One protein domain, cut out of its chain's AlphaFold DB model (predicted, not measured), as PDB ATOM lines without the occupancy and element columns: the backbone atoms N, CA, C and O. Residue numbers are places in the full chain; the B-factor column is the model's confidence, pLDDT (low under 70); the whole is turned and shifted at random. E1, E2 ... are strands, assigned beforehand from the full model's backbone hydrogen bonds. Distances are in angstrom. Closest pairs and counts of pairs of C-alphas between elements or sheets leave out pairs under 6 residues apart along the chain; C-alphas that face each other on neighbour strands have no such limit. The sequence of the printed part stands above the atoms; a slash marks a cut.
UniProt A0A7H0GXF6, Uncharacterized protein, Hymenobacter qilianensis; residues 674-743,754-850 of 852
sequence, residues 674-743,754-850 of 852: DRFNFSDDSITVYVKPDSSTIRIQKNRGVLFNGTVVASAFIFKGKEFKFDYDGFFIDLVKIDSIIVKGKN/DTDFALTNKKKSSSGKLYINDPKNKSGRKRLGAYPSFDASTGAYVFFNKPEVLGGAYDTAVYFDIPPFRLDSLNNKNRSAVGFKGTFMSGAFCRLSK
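This is residues 674 to 743 and 754 to 850 of the 852 residues of an uncharacterized protein of Hymenobacter qilianensis (UniProt A0A7H0GXF6). The printed part is a long open trough made from one sheet: the strands E1 to E4 are sharply bent, by 103 to 116 degrees, and each runs through both walls. At E4 the sheet forks, and the walls go on as two branches, E6, E7 and E10 in one and E5, E8, E9 and E11 in the other, with the tight links E5 to E6, E7 to E8 and E9 to E10 crossing between them. It has 167 residues with no named helix and 11 named strands, E1 to E11 in order along the chain, in a branched sheet whose neighbour pairs are antiparallel. The class is all strand, although under half of the residues, 73 of 167, are in named elements. The whole is compact, with a radius of gyration of the C-alphas of 17.0 A, yet elongated, spanning 54 by 33 by 27 A.

Start at Asp 674 and go to C-alpha 685 at (-11.768, 48.360, -80.089), where E1 begins; it runs to residue 696, 17.9 A in all, and bends by 116 degrees at residue 691. E2, residues 702 to 710, is 16.7 A long and bends by 103 degrees at residue 705. E3, residues 713 to 723, is 19.4 A long and bends by 111 degrees at residue 718. Find C-alpha 728 at (-4.263, 47.237, -72.633): there E4 begins, running 19.3 A to residue 739 with a bend of 112 degrees at residue 733. After the cut come E5, residues 757 to 761, 12.9 A, and E6, residues 766 to 771, 16.3 A. Shorter strands follow: E7, residues 789 to 792, E8, residues 796 to 799, E9, residues 815 to 818, and E10, residues 821 to 823. E11, residues 839 to 841, ends at C-alpha 841, (-23.335, 20.982, -63.768).

Look first at E1 to E4, a meander, each strand the antiparallel neighbour of the one before, with hairpins E1 and E2, E2 and E3, E3 and E4. N 688 of E1 is 2.8 A from O 707 of E2, N 708 of E2 is 2.8 A from O 715 of E3, and N 714 of E3 is 2.8 A from O 738 of E4, each within hydrogen-bond range. E4 has E3 on one side and both E5 and E6 on the other side. Its residues 737 to 739 are beside E5, with N 739 and O 757 at 2.9 A, and its residues 728 to 734 are beside E6, with N 731 and O 768 at 2.8 A. From E6 go to E7, its hairpin partner, where N 769 and O 791 are 2.8 A apart, and on to the edge strand E10, where N 792 and O 821 are 2.8 A apart. From E5 go to E8, with N 760 and O 797 at 2.8 A. E8 and E9 are a hairpin, with N 798 and O 816 at 2.9 A, and E9 pairs with the edge strand E11, with N 817 and O 839 at 2.8 A. E9 runs on into E10 at 80 degrees, across a break of 2 residues. The edge strand E1 is apart from E10 and E11. Residues 676 to 677 pair with residues 686 to 687 of E1, antiparallel.

The two C-alphas farthest apart are those of Asn 699 and Ala 844, 54.5 A. Residues 744 to 753 are not printed, and C-alphas 743 and 754 are 7.1 A apart across the cut. The links E6 to E7, E8 to E9 and E10 to E11 are long. The mean pLDDT of the printed part is 81.2, and 34 residues are under 70, among them residues 827 to 835 and 843 to 850.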
ATOM      1  N   ASP A 674     -19.119  60.635 -75.957       93.94
ATOM      2  CA  ASP A 674     -19.996  59.547 -76.433       93.94
ATOM      3  C   ASP A 674     -19.209  58.240 -76.645       93.94
ATOM      4  O   ASP A 674     -19.604  57.153 -76.219       93.94
ATOM      5  N   ARG A 675     -18.050  58.352 -77.305       93.19
ATOM      6  CA  ARG A 675     -17.202  57.221 -77.686       93.19
ATOM      7  C   ARG A 675     -15.783  57.679 -78.010       93.19
ATOM      8  O   ARG A 675     -15.595  58.750 -78.580       93.19
ATOM      9  N   PHE A 676     -14.800  56.816 -77.763       92.69
ATOM     10  CA  PHE A 676     -13.460  56.945 -78.346       92.69
ATOM     11  C   PHE A 676     -12.903  55.585 -78.785       92.69
ATOM     12  O   PHE A 676     -13.296  54.542 -78.259       92.69
ATOM     13  N   ASN A 677     -12.031  55.599 -79.796       90.94
ATOM     14  CA  ASN A 677     -11.487  54.405 -80.454       90.94
ATOM     15  C   ASN A 677      -9.976  54.298 -80.228       90.94
ATOM     16  O   ASN A 677      -9.311  55.313 -80.036       90.94
ATOM     17  N   PHE A 678      -9.443  53.081 -80.338       88.44
ATOM     18  CA  PHE A 678      -7.997  52.825 -80.302       88.44
ATOM     19  C   PHE A 678      -7.398  52.447 -81.665       88.44
ATOM     20  O   PHE A 678      -6.183  52.518 -81.835       88.44
ATOM     21  N   SER A 679      -8.231  52.085 -82.646       76.56
ATOM     22  CA  SER A 679      -7.826  51.759 -84.018       76.56
ATOM     23  C   SER A 679      -8.773  52.384 -85.049       76.56
ATOM     24  O   SER A 679      -9.928  52.697 -84.741       76.56
ATOM     25  N   ASP A 680      -8.278  52.566 -86.274       68.44
ATOM     26  CA  ASP A 680      -9.032  53.022 -87.451       68.44
ATOM     27  C   ASP A 680      -9.485  51.864 -88.370       68.44
ATOM     28  O   ASP A 680     -10.077  52.087 -89.426       68.44
ATOM     29  N   ASP A 681      -9.211  50.621 -87.970       61.75
ATOM     30  CA  ASP A 681      -9.385  49.421 -88.781       61.75
ATOM     31  C   ASP A 681     -10.750  48.730 -88.604       61.75
ATOM     32  O   ASP A 681     -11.604  49.124 -87.812       61.75
ATOM     33  N   SER A 682     -10.970  47.637 -89.344       48.84
ATOM     34  CA  SER A 682     -12.182  46.812 -89.242       48.84
ATOM     35  C   SER A 682     -12.330  46.053 -87.910       48.84
ATOM     36  O   SER A 682     -13.352  45.398 -87.707       48.84
ATOM     37  N   ILE A 683     -11.325  46.092 -87.023       59.50
ATOM     38  CA  ILE A 683     -11.324  45.471 -85.691       59.50
ATOM     39  C   ILE A 683     -11.415  46.587 -84.644       59.50
ATOM     40  O   ILE A 683     -10.523  46.787 -83.826       59.50
ATOM     41  N   THR A 684     -12.501  47.355 -84.669       71.88
ATOM     42  CA  THR A 684     -12.609  48.528 -83.798       71.88
ATOM     43  C   THR A 684     -12.734  48.104 -82.335       71.88
ATOM     44  O   THR A 684     -13.802  47.639 -81.917       71.88
ATOM     45  N   VAL A 685     -11.670  48.298 -81.551       88.75
ATOM     46  CA  VAL A 685     -11.768  48.360 -80.089       88.75
ATOM     47  C   VAL A 685     -12.137  49.787 -79.711       88.75
ATOM     48  O   VAL A 685     -11.448  50.741 -80.083       88.75
ATOM     49  N   TYR A 686     -13.249  49.941 -79.000       92.56
ATOM     50  CA  TYR A 686     -13.737  51.252 -78.593       92.56
ATOM     51  C   TYR A 686     -14.378  51.224 -77.215       92.56
ATOM     52  O   TYR A 686     -14.852  50.192 -76.733       92.56
ATOM     53  N   VAL A 687     -14.424  52.400 -76.605       95.19
ATOM     54  CA  VAL A 687     -15.012  52.633 -75.291       95.19
ATOM     55  C   VAL A 687     -16.215  53.550 -75.443       95.19
ATOM     56  O   VAL A 687     -16.174  54.517 -76.204       95.19
ATOM     57  N   LYS A 688     -17.280  53.239 -74.705       96.31
ATOM     58  CA  LYS A 688     -18.464  54.074 -74.506       96.31
ATOM     59  C   LYS A 688     -18.655  54.317 -73.009       96.31
ATOM     60  O   LYS A 688     -19.117  53.399 -72.320       96.31
ATOM     61  N   PRO A 689     -18.270  55.498 -72.504       96.50
ATOM     62  CA  PRO A 689     -18.456  55.836 -71.102       96.50
ATOM     63  C   PRO A 689     -19.942  55.913 -70.734       96.50
ATOM     64  O   PRO A 689     -20.731  56.478 -71.484       96.50
ATOM     65  N   ASP A 690     -20.338  55.379 -69.581       93.38
ATOM     66  CA  ASP A 690     -21.742  55.397 -69.131       93.38
ATOM     67  C   ASP A 690     -22.216  56.796 -68.700       93.38
ATOM     68  O   ASP A 690     -23.308  57.242 -69.038       93.38
ATOM     69  N   SER A 691     -21.349  57.519 -68.004       91.75
ATOM     70  CA  SER A 691     -21.549  58.870 -67.480       91.75
ATOM     71  C   SER A 691     -21.139  59.960 -68.474       91.75
ATOM     72  O   SER A 691     -21.044  61.135 -68.109       91.75
ATOM     73  N   SER A 692     -20.823  59.580 -69.722       93.88
ATOM     74  CA  SER A 692     -20.220  60.462 -70.734       93.88
ATOM     75  C   SER A 692     -18.980  61.216 -70.225       93.88
ATOM     76  O   SER A 692     -18.648  62.290 -70.727       93.88
ATOM     77  N   THR A 693     -18.311  60.691 -69.195       95.19
ATOM     78  CA  THR A 693     -17.182  61.328 -68.520       95.19
ATOM     79  C   THR A 693     -16.034  60.341 -68.423       95.19
ATOM     80  O   THR A 693     -16.228  59.171 -68.093       95.19
ATOM     81  N   ILE A 694     -14.831  60.824 -68.704       97.25
ATOM     82  CA  ILE A 694     -13.587  60.076 -68.538       97.25
ATOM     83  C   ILE A 694     -12.573  60.944 -67.802       97.25
ATOM     84  O   ILE A 694     -12.701  62.170 -67.740       97.25
ATOM     85  N   ARG A 695     -11.537  60.305 -67.280       98.19
ATOM     86  CA  ARG A 695     -10.436  60.968 -66.595       98.19
ATOM     87  C   ARG A 695      -9.135  60.541 -67.247       98.19
ATOM     88  O   ARG A 695      -8.742  59.383 -67.141       98.19
ATOM     89  N   ILE A 696      -8.512  61.462 -67.969       98.44
ATOM     90  CA  ILE A 696      -7.202  61.241 -68.571       98.44
ATOM     91  C   ILE A 696      -6.164  61.500 -67.480       98.44
ATOM     92  O   ILE A 696      -6.236  62.507 -66.784       98.44
ATOM     93  N   GLN A 697      -5.237  60.568 -67.323       97.25
ATOM     94  CA  GLN A 697      -4.148  60.585 -66.357       97.25
ATOM     95  C   GLN A 697      -2.809  60.711 -67.095       97.25
ATOM     96  O   GLN A 697      -2.758  60.805 -68.328       97.25
ATOM     97  N   LYS A 698      -1.707  60.676 -66.340       96.38
ATOM     98  CA  LYS A 698      -0.343  60.721 -66.878       96.38
ATOM     99  C   LYS A 698      -0.158  59.780 -68.073       96.38
ATOM    100  O   LYS A 698      -0.629  58.642 -68.053       96.38
ATOM    101  N   ASN A 699       0.582  60.244 -69.081       96.56
ATOM    102  CA  ASN A 699       0.947  59.446 -70.257       96.56
ATOM    103  C   ASN A 699      -0.271  58.823 -70.976       96.56
ATOM    104  O   ASN A 699      -0.243  57.656 -71.358       96.56
ATOM    105  N   ARG A 700      -1.349  59.599 -71.163       96.38
ATOM    106  CA  ARG A 700      -2.584  59.174 -71.853       96.38
ATOM    107  C   ARG A 700      -3.317  58.002 -71.201       96.38
ATOM    108  O   ARG A 700      -4.179  57.406 -71.847       96.38
ATOM    109  N   GLY A 701      -3.002  57.652 -69.953       97.44
ATOM    110  CA  GLY A 701      -3.818  56.701 -69.203       97.44
ATOM    111  C   GLY A 701      -5.253  57.218 -69.113       97.44
ATOM    112  O   GLY A 701      -5.461  58.425 -69.017       97.44
ATOM    113  N   VAL A 702      -6.257  56.346 -69.175       97.81
ATOM    114  CA  VAL A 702      -7.662  56.784 -69.093       97.81
ATOM    115  C   VAL A 702      -8.413  55.928 -68.093       97.81
ATOM    116  O   VAL A 702      -8.510  54.718 -68.270       97.81
ATOM    117  N   LEU A 703      -8.982  56.565 -67.074       97.81
ATOM    118  CA  LEU A 703      -9.925  55.954 -66.146       97.81
ATOM    119  C   LEU A 703     -11.356  56.263 -66.598       97.81
ATOM    120  O   LEU A 703     -11.705  57.419 -66.860       97.81
ATOM    121  N   PHE A 704     -12.187  55.229 -66.691       97.50
ATOM    122  CA  PHE A 704     -13.573  55.358 -67.125       97.50
ATOM    123  C   PHE A 704     -14.456  54.229 -66.581       97.50
ATOM    124  O   PHE A 704     -13.988  53.161 -66.189       97.50
ATOM    125  N   ASN A 705     -15.761  54.473 -66.600       96.00
ATOM    126  CA  ASN A 705     -16.795  53.472 -66.359       96.00
ATOM    127  C   ASN A 705     -17.600  53.279 -67.644       96.00
ATOM    128  O   ASN A 705     -17.644  54.181 -68.480       96.00
ATOM    129  N   GLY A 706     -18.242  52.127 -67.814       95.19
ATOM    130  CA  GLY A 706     -19.166  51.885 -68.917       95.19
ATOM    131  C   GLY A 706     -18.807  50.659 -69.741       95.19
ATOM    132  O   GLY A 706     -18.598  49.572 -69.207       95.19
ATOM    133  N   THR A 707     -18.827  50.810 -71.066       95.25
ATOM    134  CA  THR A 707     -18.770  49.684 -72.003       95.25
ATOM    135  C   THR A 707     -17.500  49.705 -72.846       95.25
ATOM    136  O   THR A 707     -17.242  50.675 -73.556       95.25
ATOM    137  N   VAL A 708     -16.757  48.602 -72.848       95.00
ATOM    138  CA  VAL A 708     -15.666  48.330 -73.791       95.00
ATOM    139  C   VAL A 708     -16.156  47.323 -74.818       95.00
ATOM    140  O   VAL A 708     -16.651  46.255 -74.463       95.00
ATOM    141  N   VAL A 709     -16.019  47.644 -76.098       91.12
ATOM    142  CA  VAL A 709     -16.338  46.723 -77.190       91.12
ATOM    143  C   VAL A 709     -15.051  46.337 -77.886       91.12
ATOM    144  O   VAL A 709     -14.333  47.202 -78.376       91.12
ATOM    145  N   ALA A 710     -14.785  45.036 -77.947       88.62
ATOM    146  CA  ALA A 710     -13.656  44.454 -78.652       88.62
ATOM    147  C   ALA A 710     -14.167  43.351 -79.579       88.62
ATOM    148  O   ALA A 710     -14.423  42.222 -79.157       88.62
ATOM    149  N   SER A 711     -14.329  43.680 -80.865       80.25
ATOM    150  CA  SER A 711     -14.859  42.747 -81.866       80.25
ATOM    151  C   SER A 711     -16.256  42.211 -81.472       80.25
ATOM    152  O   SER A 711     -17.220  42.978 -81.420       80.25
ATOM    153  N   ALA A 712     -16.394  40.909 -81.202       78.62
ATOM    154  CA  ALA A 712     -17.645  40.273 -80.789       78.62
ATOM    155  C   ALA A 712     -17.924  40.378 -79.278       78.62
ATOM    156  O   ALA A 712     -19.035  40.068 -78.854       78.62
ATOM    157  N   PHE A 713     -16.951  40.814 -78.478       85.44
ATOM    158  CA  PHE A 713     -17.059  40.868 -77.026       85.44
ATOM    159  C   PHE A 713     -17.424  42.274 -76.561       85.44
ATOM    160  O   PHE A 713     -16.879  43.273 -77.036       85.44
ATOM    161  N   ILE A 714     -18.356  42.345 -75.617       90.19
ATOM    162  CA  ILE A 714     -18.750  43.566 -74.923       90.19
ATOM    163  C   ILE A 714     -18.499  43.351 -73.434       90.19
ATOM    164  O   ILE A 714     -19.113  42.480 -72.822       90.19
ATOM    165  N   PHE A 715     -17.649  44.180 -72.846       91.81
ATOM    166  CA  PHE A 715     -17.401  44.221 -71.411       91.81
ATOM    167  C   PHE A 715     -18.116  45.440 -70.844       91.81
ATOM    168  O   PHE A 715     -17.888  46.556 -71.310       91.81
ATOM    169  N   LYS A 716     -18.988  45.248 -69.856       93.44
ATOM    170  CA  LYS A 716     -19.612  46.346 -69.108       93.44
ATOM    171  C   LYS A 716     -19.128  46.303 -67.675       93.44
ATOM    172  O   LYS A 716     -19.073  45.218 -67.099       93.44
ATOM    173  N   GLY A 717     -18.788  47.452 -67.115       92.06
ATOM    174  CA  GLY A 717     -18.294  47.516 -65.751       92.06
ATOM    175  C   GLY A 717     -17.813  48.895 -65.335       92.06
ATOM    176  O   GLY A 717     -18.142  49.911 -65.956       92.06
ATOM    177  N   LYS A 718     -17.041  48.915 -64.254       93.88
ATOM    178  CA  LYS A 718     -16.592  50.117 -63.552       93.88
ATOM    179  C   LYS A 718     -15.098  50.035 -63.258       93.88
ATOM    180  O   LYS A 718     -14.517  48.951 -63.224       93.88
ATOM    181  N   GLU A 719     -14.502  51.197 -63.013       94.44
ATOM    182  CA  GLU A 719     -13.085  51.357 -62.669       94.44
ATOM    183  C   GLU A 719     -12.153  50.776 -63.743       94.44
ATOM    184  O   GLU A 719     -11.090  50.240 -63.443       94.44
ATOM    185  N   PHE A 720     -12.550  50.869 -65.013       96.88
ATOM    186  CA  PHE A 720     -11.713  50.426 -66.117       96.88
ATOM    187  C   PHE A 720     -10.586  51.423 -66.353       96.88
ATOM    188  O   PHE A 720     -10.813  52.636 -66.402       96.88
ATOM    189  N   LYS A 721      -9.368  50.904 -66.520       97.56
ATOM    190  CA  LYS A 721      -8.162  51.713 -66.692       97.56
ATOM    191  C   LYS A 721      -7.431  51.324 -67.967       97.56
ATOM    192  O   LYS A 721      -6.925  50.217 -68.088       97.56
ATOM    193  N   PHE A 722      -7.343  52.248 -68.910       97.62
ATOM    194  CA  PHE A 722      -6.470  52.111 -70.068       97.62
ATOM    195  C   PHE A 722      -5.027  52.469 -69.697       97.62
ATOM    196  O   PHE A 722      -4.778  53.545 -69.148       97.62
ATOM    197  N   ASP A 723      -4.098  51.577 -70.033       97.75
ATOM    198  CA  ASP A 723      -2.656  51.764 -69.915       97.75
ATOM    199  C   ASP A 723      -2.041  51.944 -71.309       97.75
ATOM    200  O   ASP A 723      -2.154  51.070 -72.174       97.75
ATOM    201  N   TYR A 724      -1.405  53.094 -71.542       96.62
ATOM    202  CA  TYR A 724      -0.864  53.430 -72.856       96.62
ATOM    203  C   TYR A 724       0.405  52.641 -73.195       96.62
ATOM    204  O   TYR A 724       0.569  52.215 -74.338       96.62
ATOM    205  N   ASP A 725       1.304  52.428 -72.232       96.38
ATOM    206  CA  ASP A 725       2.597  51.795 -72.499       96.38
ATOM    207  C   ASP A 725       2.414  50.314 -72.821       96.38
ATOM    208  O   ASP A 725       2.917  49.851 -73.845       96.38
ATOM    209  N   GLY A 726       1.618  49.609 -72.013       95.50
ATOM    210  CA  GLY A 726       1.236  48.217 -72.242       95.50
ATOM    211  C   GLY A 726       0.130  48.023 -73.284       95.50
ATOM    212  O   GLY A 726      -0.109  46.892 -73.701       95.50
ATOM    213  N   PHE A 727      -0.533  49.100 -73.711       95.38
ATOM    214  CA  PHE A 727      -1.615  49.105 -74.701       95.38
ATOM    215  C   PHE A 727      -2.745  48.097 -74.395       95.38
ATOM    216  O   PHE A 727      -3.221  47.346 -75.255       95.38
ATOM    217  N   PHE A 728      -3.184  48.088 -73.134       95.00
ATOM    218  CA  PHE A 728      -4.263  47.237 -72.633       95.00
ATOM    219  C   PHE A 728      -5.250  48.033 -71.772       95.00
ATOM    220  O   PHE A 728      -4.967  49.141 -71.322       95.00
ATOM    221  N   ILE A 729      -6.425  47.452 -71.538       96.44
ATOM    222  CA  ILE A 729      -7.416  47.955 -70.587       96.44
ATOM    223  C   ILE A 729      -7.483  46.972 -69.424       96.44
ATOM    224  O   ILE A 729      -7.790  45.794 -69.614       96.44
ATOM    225  N   ASP A 730      -7.187  47.463 -68.228       96.00
ATOM    226  CA  ASP A 730      -7.434  46.760 -66.979       96.00
ATOM    227  C   ASP A 730      -8.924  46.861 -66.646       96.00
ATOM    228  O   ASP A 730      -9.459  47.948 -66.400       96.00
ATOM    229  N   LEU A 731      -9.614  45.728 -66.713       94.25
ATOM    230  CA  LEU A 731     -11.037  45.616 -66.449       94.25
ATOM    231  C   LEU A 731     -11.221  45.199 -64.987       94.25
ATOM    232  O   LEU A 731     -11.486  44.035 -64.692       94.25
ATOM    233  N   VAL A 732     -11.042  46.153 -64.070       90.00
ATOM    234  CA  VAL A 732     -10.971  45.899 -62.619       90.00
ATOM    235  C   VAL A 732     -12.278  45.329 -62.062       90.00
ATOM    236  O   VAL A 732     -12.252  44.368 -61.293       90.00
ATOM    237  N   LYS A 733     -13.428  45.898 -62.452       89.81
ATOM    238  CA  LYS A 733     -14.761  45.425 -62.043       89.81
ATOM    239  C   LYS A 733     -15.665  45.271 -63.254       89.81
ATOM    240  O   LYS A 733     -16.285  46.225 -63.710       89.81
ATOM    241  N   ILE A 734     -15.739  44.061 -63.779       89.25
ATOM    242  CA  ILE A 734     -16.646  43.675 -64.854       89.25
ATOM    243  C   ILE A 734     -17.980  43.268 -64.231       89.25
ATOM    244  O   ILE A 734     -18.030  42.333 -63.434       89.25
ATOM    245  N   ASP A 735     -19.057  43.936 -64.635       86.56
ATOM    246  CA  ASP A 735     -20.434  43.613 -64.255       86.56
ATOM    247  C   ASP A 735     -21.017  42.537 -65.185       86.56
ATOM    248  O   ASP A 735     -21.707  41.626 -64.735       86.56
ATOM    249  N   SER A 736     -20.716  42.609 -66.487       85.00
ATOM    250  CA  SER A 736     -21.168  41.614 -67.468       85.00
ATOM    251  C   SER A 736     -20.223  41.502 -68.661       85.00
ATOM    252  O   SER A 736     -19.783  42.529 -69.192       85.00
ATOM    253  N   ILE A 737     -20.007  40.279 -69.150       86.88
ATOM    254  CA  ILE A 737     -19.347  40.012 -70.436       86.88
ATOM    255  C   ILE A 737     -20.386  39.433 -71.394       86.88
ATOM    256  O   ILE A 737     -20.995  38.406 -71.101       86.88
ATOM    257  N   ILE A 738     -20.594  40.081 -72.537       84.06
ATOM    258  CA  ILE A 738     -21.546  39.651 -73.569       84.06
ATOM    259  C   ILE A 738     -20.764  39.246 -74.814       84.06
ATOM    260  O   ILE A 738     -19.942  40.019 -75.311       84.06
ATOM    261  N   VAL A 739     -21.049  38.057 -75.336       81.38
ATOM    262  CA  VAL A 739     -20.482  37.552 -76.587       81.38
ATOM    263  C   VAL A 739     -21.564  37.590 -77.660       81.38
ATOM    264  O   VAL A 739     -22.603  36.943 -77.527       81.38
ATOM    265  N   LYS A 740     -21.333  38.364 -78.725       75.88
ATOM    266  CA  LYS A 740     -22.290  38.500 -79.829       75.88
ATOM    267  C   LYS A 740     -22.358  37.235 -80.685       75.88
ATOM    268  O   LYS A 740     -21.326  36.775 -81.185       75.88
ATOM    269  N   GLY A 741     -23.573  36.749 -80.938       63.97
ATOM    270  CA  GLY A 741     -23.843  35.625 -81.840       63.97
ATOM    271  C   GLY A 741     -23.463  35.906 -83.304       63.97
ATOM    272  O   GLY A 741     -23.169  37.042 -83.705       63.97
ATOM    273  N   LYS A 742     -23.422  34.865 -84.147       55.78
ATOM    274  CA  LYS A 742     -23.258  35.024 -85.602       55.78
ATOM    275  C   LYS A 742     -24.617  35.470 -86.179       55.78
ATOM    276  O   LYS A 742     -25.631  34.854 -85.899       55.78
ATOM    277  N   ASN A 743     -24.636  36.546 -86.974       52.09
ATOM    278  CA  ASN A 743     -25.815  37.094 -87.686       52.09
ATOM    279  C   ASN A 743     -26.805  37.998 -86.909       52.09
ATOM    280  O   ASN A 743     -27.983  38.050 -87.256       52.09
ATOM    281  N   ASP A 754     -28.675  32.633 -83.564       52.91
ATOM    282  CA  ASP A 754     -27.602  32.522 -82.574       52.91
ATOM    283  C   ASP A 754     -27.755  33.709 -81.616       52.91
ATOM    284  O   ASP A 754     -27.467  34.857 -81.965       52.91
ATOM    285  N   THR A 755     -28.304  33.446 -80.435       59.09
ATOM    286  CA  THR A 755     -28.560  34.454 -79.407       59.09
ATOM    287  C   THR A 755     -27.256  34.899 -78.760       59.09
ATOM    288  O   THR A 755     -26.404  34.067 -78.440       59.09
ATOM    289  N   ASP A 756     -27.114  36.204 -78.527       67.94
ATOM    290  CA  ASP A 756     -26.047  36.742 -77.683       67.94
ATOM    291  C   ASP A 756     -26.088  36.035 -76.320       67.94
ATOM    292  O   ASP A 756     -27.135  35.980 -75.668       67.94
ATOM    293  N   PHE A 757     -24.958  35.492 -75.870       69.25
ATOM    294  CA  PHE A 757     -24.869  34.873 -74.550       69.25
ATOM    295  C   PHE A 757     -24.020  35.735 -73.619       69.25
ATOM    296  O   PHE A 757     -23.051  36.381 -74.026       69.25
ATOM    297  N   ALA A 758     -24.434  35.782 -72.355       75.50
ATOM    298  CA  ALA A 758     -23.773  36.552 -71.314       75.50
ATOM    299  C   ALA A 758     -23.066  35.583 -70.369       75.50
ATOM    300  O   ALA A 758     -23.668  34.597 -69.945       75.50
ATOM    301  N   LEU A 759     -21.808  35.872 -70.053       75.94
ATOM    302  CA  LEU A 759     -21.067  35.189 -69.000       75.94
ATOM    303  C   LEU A 759     -21.447  35.847 -67.670       75.94
ATOM    304  O   LEU A 759     -21.294  37.062 -67.513       75.94
ATOM    305  N   THR A 760     -21.949  35.055 -66.727       73.81
ATOM    306  CA  THR A 760     -22.265  35.506 -65.370       73.81
ATOM    307  C   THR A 760     -21.033  35.343 -64.488       73.81
ATOM    308  O   THR A 760     -20.364  34.314 -64.515       73.81
ATOM    309  N   ASN A 761     -20.702  36.348 -63.688       73.12
ATOM    310  CA  ASN A 761     -19.498  36.313 -62.859       73.12
ATOM    311  C   ASN A 761     -19.617  35.283 -61.720       73.12
ATOM    312  O   ASN A 761     -20.664  35.180 -61.085       73.12
ATOM    313  N   LYS A 762     -18.526  34.567 -61.398       68.12
ATOM    314  CA  LYS A 762     -18.486  33.660 -60.227       68.12
ATOM    315  C   LYS A 762     -18.532  34.381 -58.883       68.12
ATOM    316  O   LYS A 762     -19.024  33.845 -57.897       68.12
ATOM    317  N   LYS A 763     -17.935  35.570 -58.834       63.56
ATOM    318  CA  LYS A 763     -17.931  36.476 -57.680       63.56
ATOM    319  C   LYS A 763     -18.835  37.671 -57.994       63.56
ATOM    320  O   LYS A 763     -19.254  37.837 -59.134       63.56
ATOM    321  N   LYS A 764     -19.088  38.539 -57.005       60.78
ATOM    322  CA  LYS A 764     -19.884  39.773 -57.192       60.78
ATOM    323  C   LYS A 764     -19.403  40.636 -58.378       60.78
ATOM    324  O   LYS A 764     -20.219  41.318 -58.982       60.78
ATOM    325  N   SER A 765     -18.118  40.568 -58.736       63.31
ATOM    326  CA  SER A 765     -17.536  41.172 -59.941       63.31
ATOM    327  C   SER A 765     -16.475  40.250 -60.553       63.31
ATOM    328  O   SER A 765     -15.773  39.543 -59.821       63.31
ATOM    329  N   SER A 766     -16.345  40.265 -61.881       78.94
ATOM    330  CA  SER A 766     -15.223  39.643 -62.600       78.94
ATOM    331  C   SER A 766     -14.109  40.668 -62.830       78.94
ATOM    332  O   SER A 766     -14.371  41.868 -62.821       78.94
ATOM    333  N   SER A 767     -12.869  40.216 -63.011       87.25
ATOM    334  CA  SER A 767     -11.759  41.078 -63.419       87.25
ATOM    335  C   SER A 767     -10.894  40.416 -64.486       87.25
ATOM    336  O   SER A 767     -10.882  39.188 -64.629       87.25
ATOM    337  N   GLY A 768     -10.172  41.227 -65.255       90.94
ATOM    338  CA  GLY A 768      -9.247  40.731 -66.268       90.94
ATOM    339  C   GLY A 768      -8.565  41.838 -67.059       90.94
ATOM    340  O   GLY A 768      -8.870  43.015 -66.895       90.94
ATOM    341  N   LYS A 769      -7.655  41.459 -67.955       94.44
ATOM    342  CA  LYS A 769      -6.928  42.391 -68.827       94.44
ATOM    343  C   LYS A 769      -7.307  42.171 -70.281       94.44
ATOM    344  O   LYS A 769      -7.168  41.070 -70.811       94.44
ATOM    345  N   LEU A 770      -7.763  43.230 -70.940       93.75
ATOM    346  CA  LEU A 770      -8.016  43.245 -72.377       93.75
ATOM    347  C   LEU A 770      -6.837  43.906 -73.089       93.75
ATOM    348  O   LEU A 770      -6.706  45.128 -73.091       93.75
ATOM    349  N   TYR A 771      -6.001  43.104 -73.731       93.19
ATOM    350  CA  TYR A 771      -4.935  43.603 -74.586       93.19
ATOM    351  C   TYR A 771      -5.513  44.004 -75.939       93.19
ATOM    352  O   TYR A 771      -6.089  43.177 -76.651       93.19
ATOM    353  N   ILE A 772      -5.351  45.277 -76.292       92.12
ATOM    354  CA  ILE A 772      -5.878  45.831 -77.540       92.12
ATOM    355  C   ILE A 772      -5.010  45.361 -78.709       92.12
ATOM    356  O   ILE A 772      -5.527  44.880 -79.716       92.12
ATOM    357  N   ASN A 773      -3.690  45.487 -78.560       91.75
ATOM    358  CA  ASN A 773      -2.673  45.046 -79.513       91.75
ATOM    359  C   ASN A 773      -1.313  44.896 -78.804       91.75
ATOM    360  O   ASN A 773      -1.203  45.157 -77.606       91.75
ATOM    361  N   ASP A 774      -0.276  44.517 -79.549       91.56
ATOM    362  CA  ASP A 774       1.106  44.582 -79.072       91.56
ATOM    363  C   ASP A 774       1.516  46.047 -78.778       91.56
ATOM    364  O   ASP A 774       1.224  46.937 -79.589       91.56
ATOM    365  N   PRO A 775       2.224  46.325 -77.666       92.88
ATOM    366  CA  PRO A 775       2.726  47.657 -77.313       92.88
ATOM    367  C   PRO A 775       3.527  48.389 -78.399       92.88
ATOM    368  O   PRO A 775       3.595  49.618 -78.371       92.88
ATOM    369  N   LYS A 776       4.162  47.668 -79.329       92.69
ATOM    370  CA  LYS A 776       4.947  48.207 -80.455       92.69
ATOM    371  C   LYS A 776       4.163  48.205 -81.779       92.69
ATOM    372  O   LYS A 776       4.760  48.361 -82.848       92.69
ATOM    373  N   ASN A 777       2.853  47.961 -81.717       91.94
ATOM    374  CA  ASN A 777       1.921  47.946 -82.841       91.94
ATOM    375  C   ASN A 777       0.599  48.642 -82.471       91.94
ATOM    376  O   ASN A 777      -0.490  48.162 -82.798       91.94
ATOM    377  N   LYS A 778       0.685  49.790 -81.792       92.31
ATOM    378  CA  LYS A 778      -0.470  50.608 -81.390       92.31
ATOM    379  C   LYS A 778      -1.302  51.054 -82.593       92.31
ATOM    380  O   LYS A 778      -2.521  51.162 -82.499       92.31
ATOM    381  N   SER A 779      -0.654  51.233 -83.746       90.56
ATOM    382  CA  SER A 779      -1.316  51.605 -85.000       90.56
ATOM    383  C   SER A 779      -2.167  50.482 -85.596       90.56
ATOM    384  O   SER A 779      -2.984  50.742 -86.473       90.56
ATOM    385  N   GLY A 780      -1.956  49.225 -85.186       88.19
ATOM    386  CA  GLY A 780      -2.631  48.060 -85.765       88.19
ATOM    387  C   GLY A 780      -2.238  47.744 -87.214       88.19
ATOM    388  O   GLY A 780      -2.852  46.876 -87.838       88.19
ATOM    389  N   ARG A 781      -1.203  48.405 -87.758       85.88
ATOM    390  CA  ARG A 781      -0.730  48.202 -89.139       85.88
ATOM    391  C   ARG A 781      -0.297  46.766 -89.399       85.88
ATOM    392  O   ARG A 781      -0.552  46.233 -90.477       85.88
ATOM    393  N   LYS A 782       0.380  46.145 -88.428       86.81
ATOM    394  CA  LYS A 782       0.729  44.724 -88.493       86.81
ATOM    395  C   LYS A 782      -0.465  43.920 -87.990       86.81
ATOM    396  O   LYS A 782      -0.917  44.111 -86.862       86.81
ATOM    397  N   ARG A 783      -0.985  43.016 -88.818       84.44
ATOM    398  CA  ARG A 783      -2.084  42.122 -88.435       84.44
ATOM    399  C   ARG A 783      -1.527  40.993 -87.573       84.44
ATOM    400  O   ARG A 783      -0.942  40.052 -88.097       84.44
ATOM    401  N   LEU A 784      -1.683  41.111 -86.258       83.88
ATOM    402  CA  LEU A 784      -1.259  40.094 -85.298       83.88
ATOM    403  C   LEU A 784      -2.479  39.278 -84.869       83.88
ATOM    404  O   LEU A 784      -3.356  39.805 -84.192       83.88
ATOM    405  N   GLY A 785      -2.533  38.003 -85.269       78.31
ATOM    406  CA  GLY A 785      -3.697  37.137 -85.036       78.31
ATOM    407  C   GLY A 785      -4.079  36.995 -83.562       78.31
ATOM    408  O   GLY A 785      -5.261  36.938 -83.260       78.31
ATOM    409  N   ALA A 786      -3.093  37.044 -82.659       83.94
ATOM    410  CA  ALA A 786      -3.296  36.921 -81.219       83.94
ATOM    411  C   ALA A 786      -4.110  38.070 -80.591       83.94
ATOM    412  O   ALA A 786      -4.606  37.903 -79.480       83.94
ATOM    413  N   TYR A 787      -4.270  39.212 -81.272       86.56
ATOM    414  CA  TYR A 787      -4.909  40.411 -80.724       86.56
ATOM    415  C   TYR A 787      -6.226  40.778 -81.444       86.56
ATOM    416  O   TYR A 787      -6.380  40.507 -82.638       86.56
ATOM    417  N   PRO A 788      -7.175  41.445 -80.759       89.69
ATOM    418  CA  PRO A 788      -7.184  41.691 -79.318       89.69
ATOM    419  C   PRO A 788      -7.355  40.383 -78.533       89.69
ATOM    420  O   PRO A 788      -7.955  39.434 -79.041       89.69
ATOM    421  N   SER A 789      -6.826  40.339 -77.309       89.12
ATOM    422  CA  SER A 789      -6.910  39.174 -76.414       89.12
ATOM    423  C   SER A 789      -7.408  39.571 -75.034       89.12
ATOM    424  O   SER A 789      -7.023  40.620 -74.519       89.12
ATOM    425  N   PHE A 790      -8.203  38.713 -74.409       90.62
ATOM    426  CA  PHE A 790      -8.727  38.910 -73.066       90.62
ATOM    427  C   PHE A 790      -8.207  37.831 -72.116       90.62
ATOM    428  O   PHE A 790      -8.334  36.639 -72.392       90.62
ATOM    429  N   ASP A 791      -7.630  38.260 -71.001       90.75
ATOM    430  CA  ASP A 791      -7.148  37.409 -69.918       90.75
ATOM    431  C   ASP A 791      -8.048  37.605 -68.692       90.75
ATOM    432  O   ASP A 791      -7.988  38.642 -68.025       90.75
ATOM    433  N   ALA A 792      -8.943  36.649 -68.440       87.69
ATOM    434  CA  ALA A 792      -9.890  36.691 -67.336       87.69
ATOM    435  C   ALA A 792      -9.227  36.162 -66.059       87.69
ATOM    436  O   ALA A 792      -8.998  34.961 -65.917       87.69
ATOM    437  N   SER A 793      -8.990  37.043 -65.086       85.62
ATOM    438  CA  SER A 793      -8.400  36.681 -63.788       85.62
ATOM    439  C   SER A 793      -9.386  35.952 -62.866       85.62
ATOM    440  O   SER A 793      -8.995  35.321 -61.886       85.62
ATOM    441  N   THR A 794     -10.682  36.016 -63.178       82.38
ATOM    442  CA  THR A 794     -11.759  35.312 -62.474       82.38
ATOM    443  C   THR A 794     -12.517  34.403 -63.435       82.38
ATOM    444  O   THR A 794     -12.813  34.817 -64.552       82.38
ATOM    445  N   GLY A 795     -12.918  33.215 -62.982       80.25
ATOM    446  CA  GLY A 795     -13.825  32.357 -63.748       80.25
ATOM    447  C   GLY A 795     -15.252  32.916 -63.878       80.25
ATOM    448  O   GLY A 795     -15.618  33.882 -63.201       80.25
ATOM    449  N   ALA A 796     -16.072  32.266 -64.705       82.81
ATOM    450  CA  ALA A 796     -17.463  32.637 -64.985       82.81
ATOM    451  C   ALA A 796     -18.405  31.418 -64.982       82.81
ATOM    452  O   ALA A 796     -17.955  30.279 -65.082       82.81
ATOM    453  N   TYR A 797     -19.707  31.669 -64.885       81.19
ATOM    454  CA  TYR A 797     -20.783  30.703 -65.078       81.19
ATOM    455  C   TYR A 797     -21.586  31.053 -66.334       81.19
ATOM    456  O   TYR A 797     -21.828  32.227 -66.623       81.19
ATOM    457  N   VAL A 798     -22.057  30.041 -67.056       80.94
ATOM    458  CA  VAL A 798     -23.105  30.196 -68.075       80.94
ATOM    459  C   VAL A 798     -24.336  29.450 -67.593       80.94
ATOM    460  O   VAL A 798     -24.319  28.225 -67.524       80.94
ATOM    461  N   PHE A 799     -25.386  30.187 -67.239       80.75
ATOM    462  CA  PHE A 799     -26.669  29.606 -66.843       80.75
ATOM    463  C   PHE A 799     -27.550  29.352 -68.068       80.75
ATOM    464  O   PHE A 799     -27.541  30.135 -69.023       80.75
ATOM    465  N   PHE A 800     -28.336  28.278 -68.014       79.06
ATOM    466  CA  PHE A 800     -29.235  27.858 -69.095       79.06
ATOM    467  C   PHE A 800     -30.707  28.192 -68.817       79.06
ATOM    468  O   PHE A 800     -31.586  27.767 -69.554       79.06
ATOM    469  N   ASN A 801     -30.977  28.998 -67.790       77.56
ATOM    470  CA  ASN A 801     -32.318  29.330 -67.303       77.56
ATOM    471  C   ASN A 801     -33.045  30.436 -68.080       77.56
ATOM    472  O   ASN A 801     -34.004  31.033 -67.591       77.56
ATOM    473  N   LYS A 802     -32.546  30.783 -69.263       72.62
ATOM    474  CA  LYS A 802     -33.104  31.873 -70.056       72.62
ATOM    475  C   LYS A 802     -34.263  31.371 -70.924       72.62
ATOM    476  O   LYS A 802     -34.153  30.265 -71.451       72.62
ATOM    477  N   PRO A 803     -35.321  32.171 -71.160       71.94
ATOM    478  CA  PRO A 803     -36.446  31.778 -72.016       71.94
ATOM    479  C   PRO A 803     -36.025  31.354 -73.428       71.94
ATOM    480  O   PRO A 803     -36.643  30.489 -74.040       71.94
ATOM    481  N   GLU A 804     -34.942  31.936 -73.949       66.31
ATOM    482  CA  GLU A 804     -34.411  31.599 -75.270       66.31
ATOM    483  C   GLU A 804     -33.770  30.201 -75.322       66.31
ATOM    484  O   GLU A 804     -33.593  29.640 -76.404       66.31
ATOM    485  N   VAL A 805     -33.436  29.618 -74.168       65.75
ATOM    486  CA  VAL A 805     -32.896  28.264 -74.042       65.75
ATOM    487  C   VAL A 805     -34.048  27.311 -73.721       65.75
ATOM    488  O   VAL A 805     -34.494  27.213 -72.583       65.75
ATOM    489  N   LEU A 806     -34.549  26.617 -74.749       71.56
ATOM    490  CA  LEU A 806     -35.640  25.633 -74.641       71.56
ATOM    491  C   LEU A 806     -36.893  26.154 -73.905       71.56
ATOM    492  O   LEU A 806     -37.533  25.410 -73.168       71.56
ATOM    493  N   GLY A 807     -37.247  27.432 -74.073       71.69
ATOM    494  CA  GLY A 807     -38.425  28.009 -73.415       71.69
ATOM    495  C   GLY A 807     -38.257  28.238 -71.910       71.69
ATOM    496  O   GLY A 807     -39.257  28.409 -71.221       71.69
ATOM    497  N   GLY A 808     -37.023  28.235 -71.388       77.31
ATOM    498  CA  GLY A 808     -36.755  28.358 -69.952       77.31
ATOM    499  C   GLY A 808     -36.908  27.041 -69.186       77.31
ATOM    500  O   GLY A 808     -37.202  27.062 -67.997       77.31
ATOM    501  N   ALA A 809     -36.709  25.898 -69.850       79.25
ATOM    502  CA  ALA A 809     -36.862  24.563 -69.258       79.25
ATOM    503  C   ALA A 809     -35.884  24.240 -68.105       79.25
ATOM    504  O   ALA A 809     -36.048  23.224 -67.435       79.25
ATOM    505  N   TYR A 810     -34.862  25.071 -67.886       79.94
ATOM    506  CA  TYR A 810     -33.853  24.887 -66.846       79.94
ATOM    507  C   TYR A 810     -33.921  26.008 -65.807       79.94
ATOM    508  O   TYR A 810     -34.246  27.148 -66.130       79.94
ATOM    509  N   ASP A 811     -33.560  25.704 -64.564       82.12
ATOM    510  CA  ASP A 811     -33.349  26.694 -63.509       82.12
ATOM    511  C   ASP A 811     -31.849  27.026 -63.353       82.12
ATOM    512  O   ASP A 811     -31.006  26.657 -64.177       82.12
ATOM    513  N   THR A 812     -31.487  27.769 -62.307       81.81
ATOM    514  CA  THR A 812     -30.090  28.140 -62.034       81.81
ATOM    515  C   THR A 812     -29.229  26.983 -61.515       81.81
ATOM    516  O   THR A 812     -28.018  27.164 -61.390       81.81
ATOM    517  N   ALA A 813     -29.795  25.800 -61.244       82.00
ATOM    518  CA  ALA A 813     -29.022  24.618 -60.865       82.00
ATOM    519  C   ALA A 813     -28.308  23.982 -62.070       82.00
ATOM    520  O   ALA A 813     -27.348  23.233 -61.884       82.00
ATOM    521  N   VAL A 814     -28.736  24.304 -63.298       83.31
ATOM    522  CA  VAL A 814     -28.074  23.874 -64.535       83.31
ATOM    523  C   VAL A 814     -27.188  24.991 -65.077       83.31
ATOM    524  O   VAL A 814     -27.662  26.013 -65.588       83.31
ATOM    525  N   TYR A 815     -25.873  24.798 -64.985       83.88
ATOM    526  CA  TYR A 815     -24.895  25.795 -65.414       83.88
ATOM    527  C   TYR A 815     -23.583  25.178 -65.896       83.88
ATOM    528  O   TYR A 815     -23.218  24.060 -65.546       83.88
ATOM    529  N   PHE A 816     -22.845  25.933 -66.704       84.75
ATOM    530  CA  PHE A 816     -21.491  25.588 -67.122       84.75
ATOM    531  C   PHE A 816     -20.473  26.407 -66.330       84.75
ATOM    532  O   PHE A 816     -20.511  27.638 -66.346       84.75
ATOM    533  N   ASP A 817     -19.577  25.713 -65.633       84.50
ATOM    534  CA  ASP A 817     -18.563  26.273 -64.752       84.50
ATOM    535  C   ASP A 817     -17.223  26.505 -65.468       84.50
ATOM    536  O   ASP A 817     -16.547  25.545 -65.835       84.50
ATOM    537  N   ILE A 818     -16.804  27.762 -65.637       84.56
ATOM    538  CA  ILE A 818     -15.596  28.149 -66.384       84.56
ATOM    539  C   ILE A 818     -14.530  28.669 -65.396       84.56
ATOM    540  O   ILE A 818     -14.776  29.665 -64.708       84.56
ATOM    541  N   PRO A 819     -13.342  28.045 -65.257       84.88
ATOM    542  CA  PRO A 819     -12.220  28.602 -64.485       84.88
ATOM    543  C   PRO A 819     -11.663  29.887 -65.138       84.88
ATOM    544  O   PRO A 819     -12.088  30.231 -66.237       84.88
ATOM    545  N   PRO A 820     -10.741  30.635 -64.493       86.19
ATOM    546  CA  PRO A 820      -9.998  31.710 -65.161       86.19
ATOM    547  C   PRO A 820      -9.478  31.253 -66.529       86.19
ATOM    548  O   PRO A 820      -8.990  30.129 -66.667       86.19
ATOM    549  N   PHE A 821      -9.637  32.092 -67.549       85.38
ATOM    550  CA  PHE A 821      -9.428  31.693 -68.935       85.38
ATOM    551  C   PHE A 821      -8.800  32.821 -69.746       85.38
ATOM    552  O   PHE A 821      -9.015  34.002 -69.479       85.38
ATOM    553  N   ARG A 822      -8.070  32.443 -70.794       85.25
ATOM    554  CA  ARG A 822      -7.495  33.373 -71.762       85.25
ATOM    555  C   ARG A 822      -8.117  33.125 -73.127       85.25
ATOM    556  O   ARG A 822      -8.150  31.991 -73.596       85.25
ATOM    557  N   LEU A 823      -8.595  34.191 -73.750       82.94
ATOM    558  CA  LEU A 823      -9.069  34.199 -75.127       82.94
ATOM    559  C   LEU A 823      -8.116  35.048 -75.952       82.94
ATOM    560  O   LEU A 823      -8.050  36.265 -75.770       82.94
ATOM    561  N   ASP A 824      -7.380  34.417 -76.854       77.56
ATOM    562  CA  ASP A 824      -6.686  35.142 -77.909       77.56
ATOM    563  C   ASP A 824      -7.623  35.389 -79.098       77.56
ATOM    564  O   ASP A 824      -8.734  34.853 -79.179       77.56
ATOM    565  N   SER A 825      -7.180  36.240 -80.021       75.44
ATOM    566  CA  SER A 825      -7.762  36.292 -81.361       75.44
ATOM    567  C   SER A 825      -9.266  36.601 -81.382       75.44
ATOM    568  O   SER A 825     -10.011  36.044 -82.196       75.44
ATOM    569  N   LEU A 826      -9.735  37.539 -80.543       74.00
ATOM    570  CA  LEU A 826     -11.162  37.907 -80.433       74.00
ATOM    571  C   LEU A 826     -11.768  38.407 -81.768       74.00
ATOM    572  O   LEU A 826     -12.977  38.638 -81.873       74.00
ATOM    573  N   ASN A 827     -10.944  38.602 -82.804       67.19
ATOM    574  CA  ASN A 827     -11.352  38.977 -84.153       67.19
ATOM    575  C   ASN A 827     -11.560  37.823 -85.155       67.19
ATOM    576  O   ASN A 827     -12.025  38.077 -86.264       67.19
ATOM    577  N   ASN A 828     -11.244  36.569 -84.821       64.12
ATOM    578  CA  ASN A 828     -11.229  35.501 -85.823       64.12
ATOM    579  C   ASN A 828     -12.591  35.332 -86.549       64.12
ATOM    580  O   ASN A 828     -13.643  35.127 -85.933       64.12
ATOM    581  N   LYS A 829     -12.571  35.427 -87.890       53.91
ATOM    582  CA  LYS A 829     -13.744  35.284 -88.777       53.91
ATOM    583  C   LYS A 829     -14.263  33.842 -88.817       53.91
ATOM    584  O   LYS A 829     -15.473  33.629 -88.963       53.91
ATOM    585  N   ASN A 830     -13.384  32.861 -88.603       51.47
ATOM    586  CA  ASN A 830     -13.740  31.455 -88.445       51.47
ATOM    587  C   ASN A 830     -14.194  31.208 -87.006       51.47
ATOM    588  O   ASN A 830     -13.496  30.616 -86.192       51.47
ATOM    589  N   ARG A 831     -15.392  31.712 -86.693       56.88
ATOM    590  CA  ARG A 831     -16.096  31.494 -85.422       56.88
ATOM    591  C   ARG A 831     -16.589  30.045 -85.286       56.88
ATOM    592  O   ARG A 831     -17.793  29.829 -85.159       56.88
ATOM    593  N   SER A 832     -15.714  29.048 -85.372       46.38
ATOM    594  CA  SER A 832     -15.975  27.777 -84.688       46.38
ATOM    595  C   SER A 832     -16.049  28.127 -83.204       46.38
ATOM    596  O   SER A 832     -15.137  28.784 -82.714       46.38
ATOM    597  N   ALA A 833     -17.195  27.849 -82.576       49.59
ATOM    598  CA  ALA A 833     -17.606  28.310 -81.249       49.59
ATOM    599  C   ALA A 833     -16.429  28.626 -80.308       49.59
ATOM    600  O   ALA A 833     -15.564  27.777 -80.118       49.59
ATOM    601  N   VAL A 834     -16.408  29.831 -79.719       59.59
ATOM    602  CA  VAL A 834     -15.486  30.158 -78.620       59.59
ATOM    603  C   VAL A 834     -15.674  29.083 -77.550       59.59
ATOM    604  O   VAL A 834     -16.692  29.055 -76.860       59.59
ATOM    605  N   GLY A 835     -14.742  28.135 -77.505       62.69
ATOM    606  CA  GLY A 835     -14.826  26.961 -76.656       62.69
ATOM    607  C   GLY A 835     -14.309  27.315 -75.278       62.69
ATOM    608  O   GLY A 835     -13.110  27.515 -75.098       62.69
ATOM    609  N   PHE A 836     -15.203  27.390 -74.300       73.75
ATOM    610  CA  PHE A 836     -14.794  27.519 -72.911       73.75
ATOM    611  C   PHE A 836     -14.510  26.126 -72.353       73.75
ATOM    612  O   PHE A 836     -15.373  25.248 -72.390       73.75
ATOM    613  N   LYS A 837     -13.299  25.919 -71.833       77.88
ATOM    614  CA  LYS A 837     -13.017  24.753 -70.992       77.88
ATOM    615  C   LYS A 837     -13.739  24.958 -69.669       77.88
ATOM    616  O   LYS A 837     -13.649  26.034 -69.089       77.88
ATOM    617  N   GLY A 838     -14.464  23.949 -69.214       82.12
ATOM    618  CA  GLY A 838     -15.278  24.061 -68.016       82.12
ATOM    619  C   GLY A 838     -15.983  22.763 -67.664       82.12
ATOM    620  O   GLY A 838     -15.855  21.763 -68.373       82.12
ATOM    621  N   THR A 839     -16.715  22.794 -66.558       83.81
ATOM    622  CA  THR A 839     -17.472  21.652 -66.040       83.81
ATOM    623  C   THR A 839     -18.959  21.942 -66.172       83.81
ATOM    624  O   THR A 839     -19.441  22.936 -65.636       83.81
ATOM    625  N   PHE A 840     -19.704  21.094 -66.879       82.75
ATOM    626  CA  PHE A 840     -21.161  21.211 -66.919       82.75
ATOM    627  C   PHE A 840     -21.764  20.613 -65.644       82.75
ATOM    628  O   PHE A 840     -21.456  19.476 -65.287       82.75
ATOM    629  N   MET A 841     -22.611  21.384 -64.967       80.94
ATOM    630  CA  MET A 841     -23.335  20.982 -63.768       80.94
ATOM    631  C   MET A 841     -24.818  20.873 -64.117       80.94
ATOM    632  O   MET A 841     -25.437  21.863 -64.499       80.94
ATOM    633  N   SER A 842     -25.386  19.675 -63.991       77.94
ATOM    634  CA  SER A 842     -26.829  19.433 -64.099       77.94
ATOM    635  C   SER A 842     -27.319  18.751 -62.835       77.94
ATOM    636  O   SER A 842     -26.735  17.747 -62.433       77.94
ATOM    637  N   GLY A 843     -28.395  19.259 -62.232       64.38
ATOM    638  CA  GLY A 843     -28.910  18.803 -60.934       64.38
ATOM    639  C   GLY A 843     -29.343  17.331 -60.825       64.38
ATOM    640  O   GLY A 843     -29.772  16.943 -59.747       64.38
ATOM    641  N   ALA A 844     -29.235  16.510 -61.883       54.06
ATOM    642  CA  ALA A 844     -29.738  15.131 -61.886       54.06
ATOM    643  C   ALA A 844     -28.746  14.017 -62.299       54.06
ATOM    644  O   ALA A 844     -28.969  12.890 -61.882       54.06
ATOM    645  N   PHE A 845     -27.652  14.252 -63.042       43.34
ATOM    646  CA  PHE A 845     -26.718  13.173 -63.445       43.34
ATOM    647  C   PHE A 845     -25.271  13.673 -63.681       43.34
ATOM    648  O   PHE A 845     -25.047  14.848 -63.956       43.34
ATOM    649  N   CYS A 846     -24.313  12.746 -63.514       42.28
ATOM    650  CA  CYS A 846     -22.838  12.813 -63.491       42.28
ATOM    651  C   CYS A 846     -22.082  14.012 -64.114       42.28
ATOM    652  O   CYS A 846     -22.354  14.460 -65.224       42.28
ATOM    653  N   ARG A 847     -20.982  14.394 -63.431       41.88
ATOM    654  CA  ARG A 847     -19.885  15.247 -63.933       41.88
ATOM    655  C   ARG A 847     -19.391  14.752 -65.299       41.88
ATOM    656  O   ARG A 847     -18.726  13.722 -65.372       41.88
ATOM    657  N   LEU A 848     -19.632  15.524 -66.352       46.44
ATOM    658  CA  LEU A 848     -18.978  15.350 -67.650       46.44
ATOM    659  C   LEU A 848     -17.887  16.419 -67.787       46.44
ATOM    660  O   LEU A 848     -18.177  17.604 -67.964       46.44
ATOM    661  N   SER A 849     -16.623  16.006 -67.667       41.34
ATOM    662  CA  SER A 849     -15.467  16.830 -68.027       41.34
ATOM    663  C   SER A 849     -15.144  16.620 -69.506       41.34
ATOM    664  O   SER A 849     -15.193  15.501 -70.013       41.34
ATOM    665  N   LYS A 850     -14.822  17.697 -70.227       34.66
ATOM    666  CA  LYS A 850     -14.362  17.619 -71.620       34.66
ATOM    667  C   LYS A 850     -12.837  17.814 -71.644       34.66
ATOM    668  O   LYS A 850     -12.398  18.922 -71.322       34.66
TER     669      LYS A 850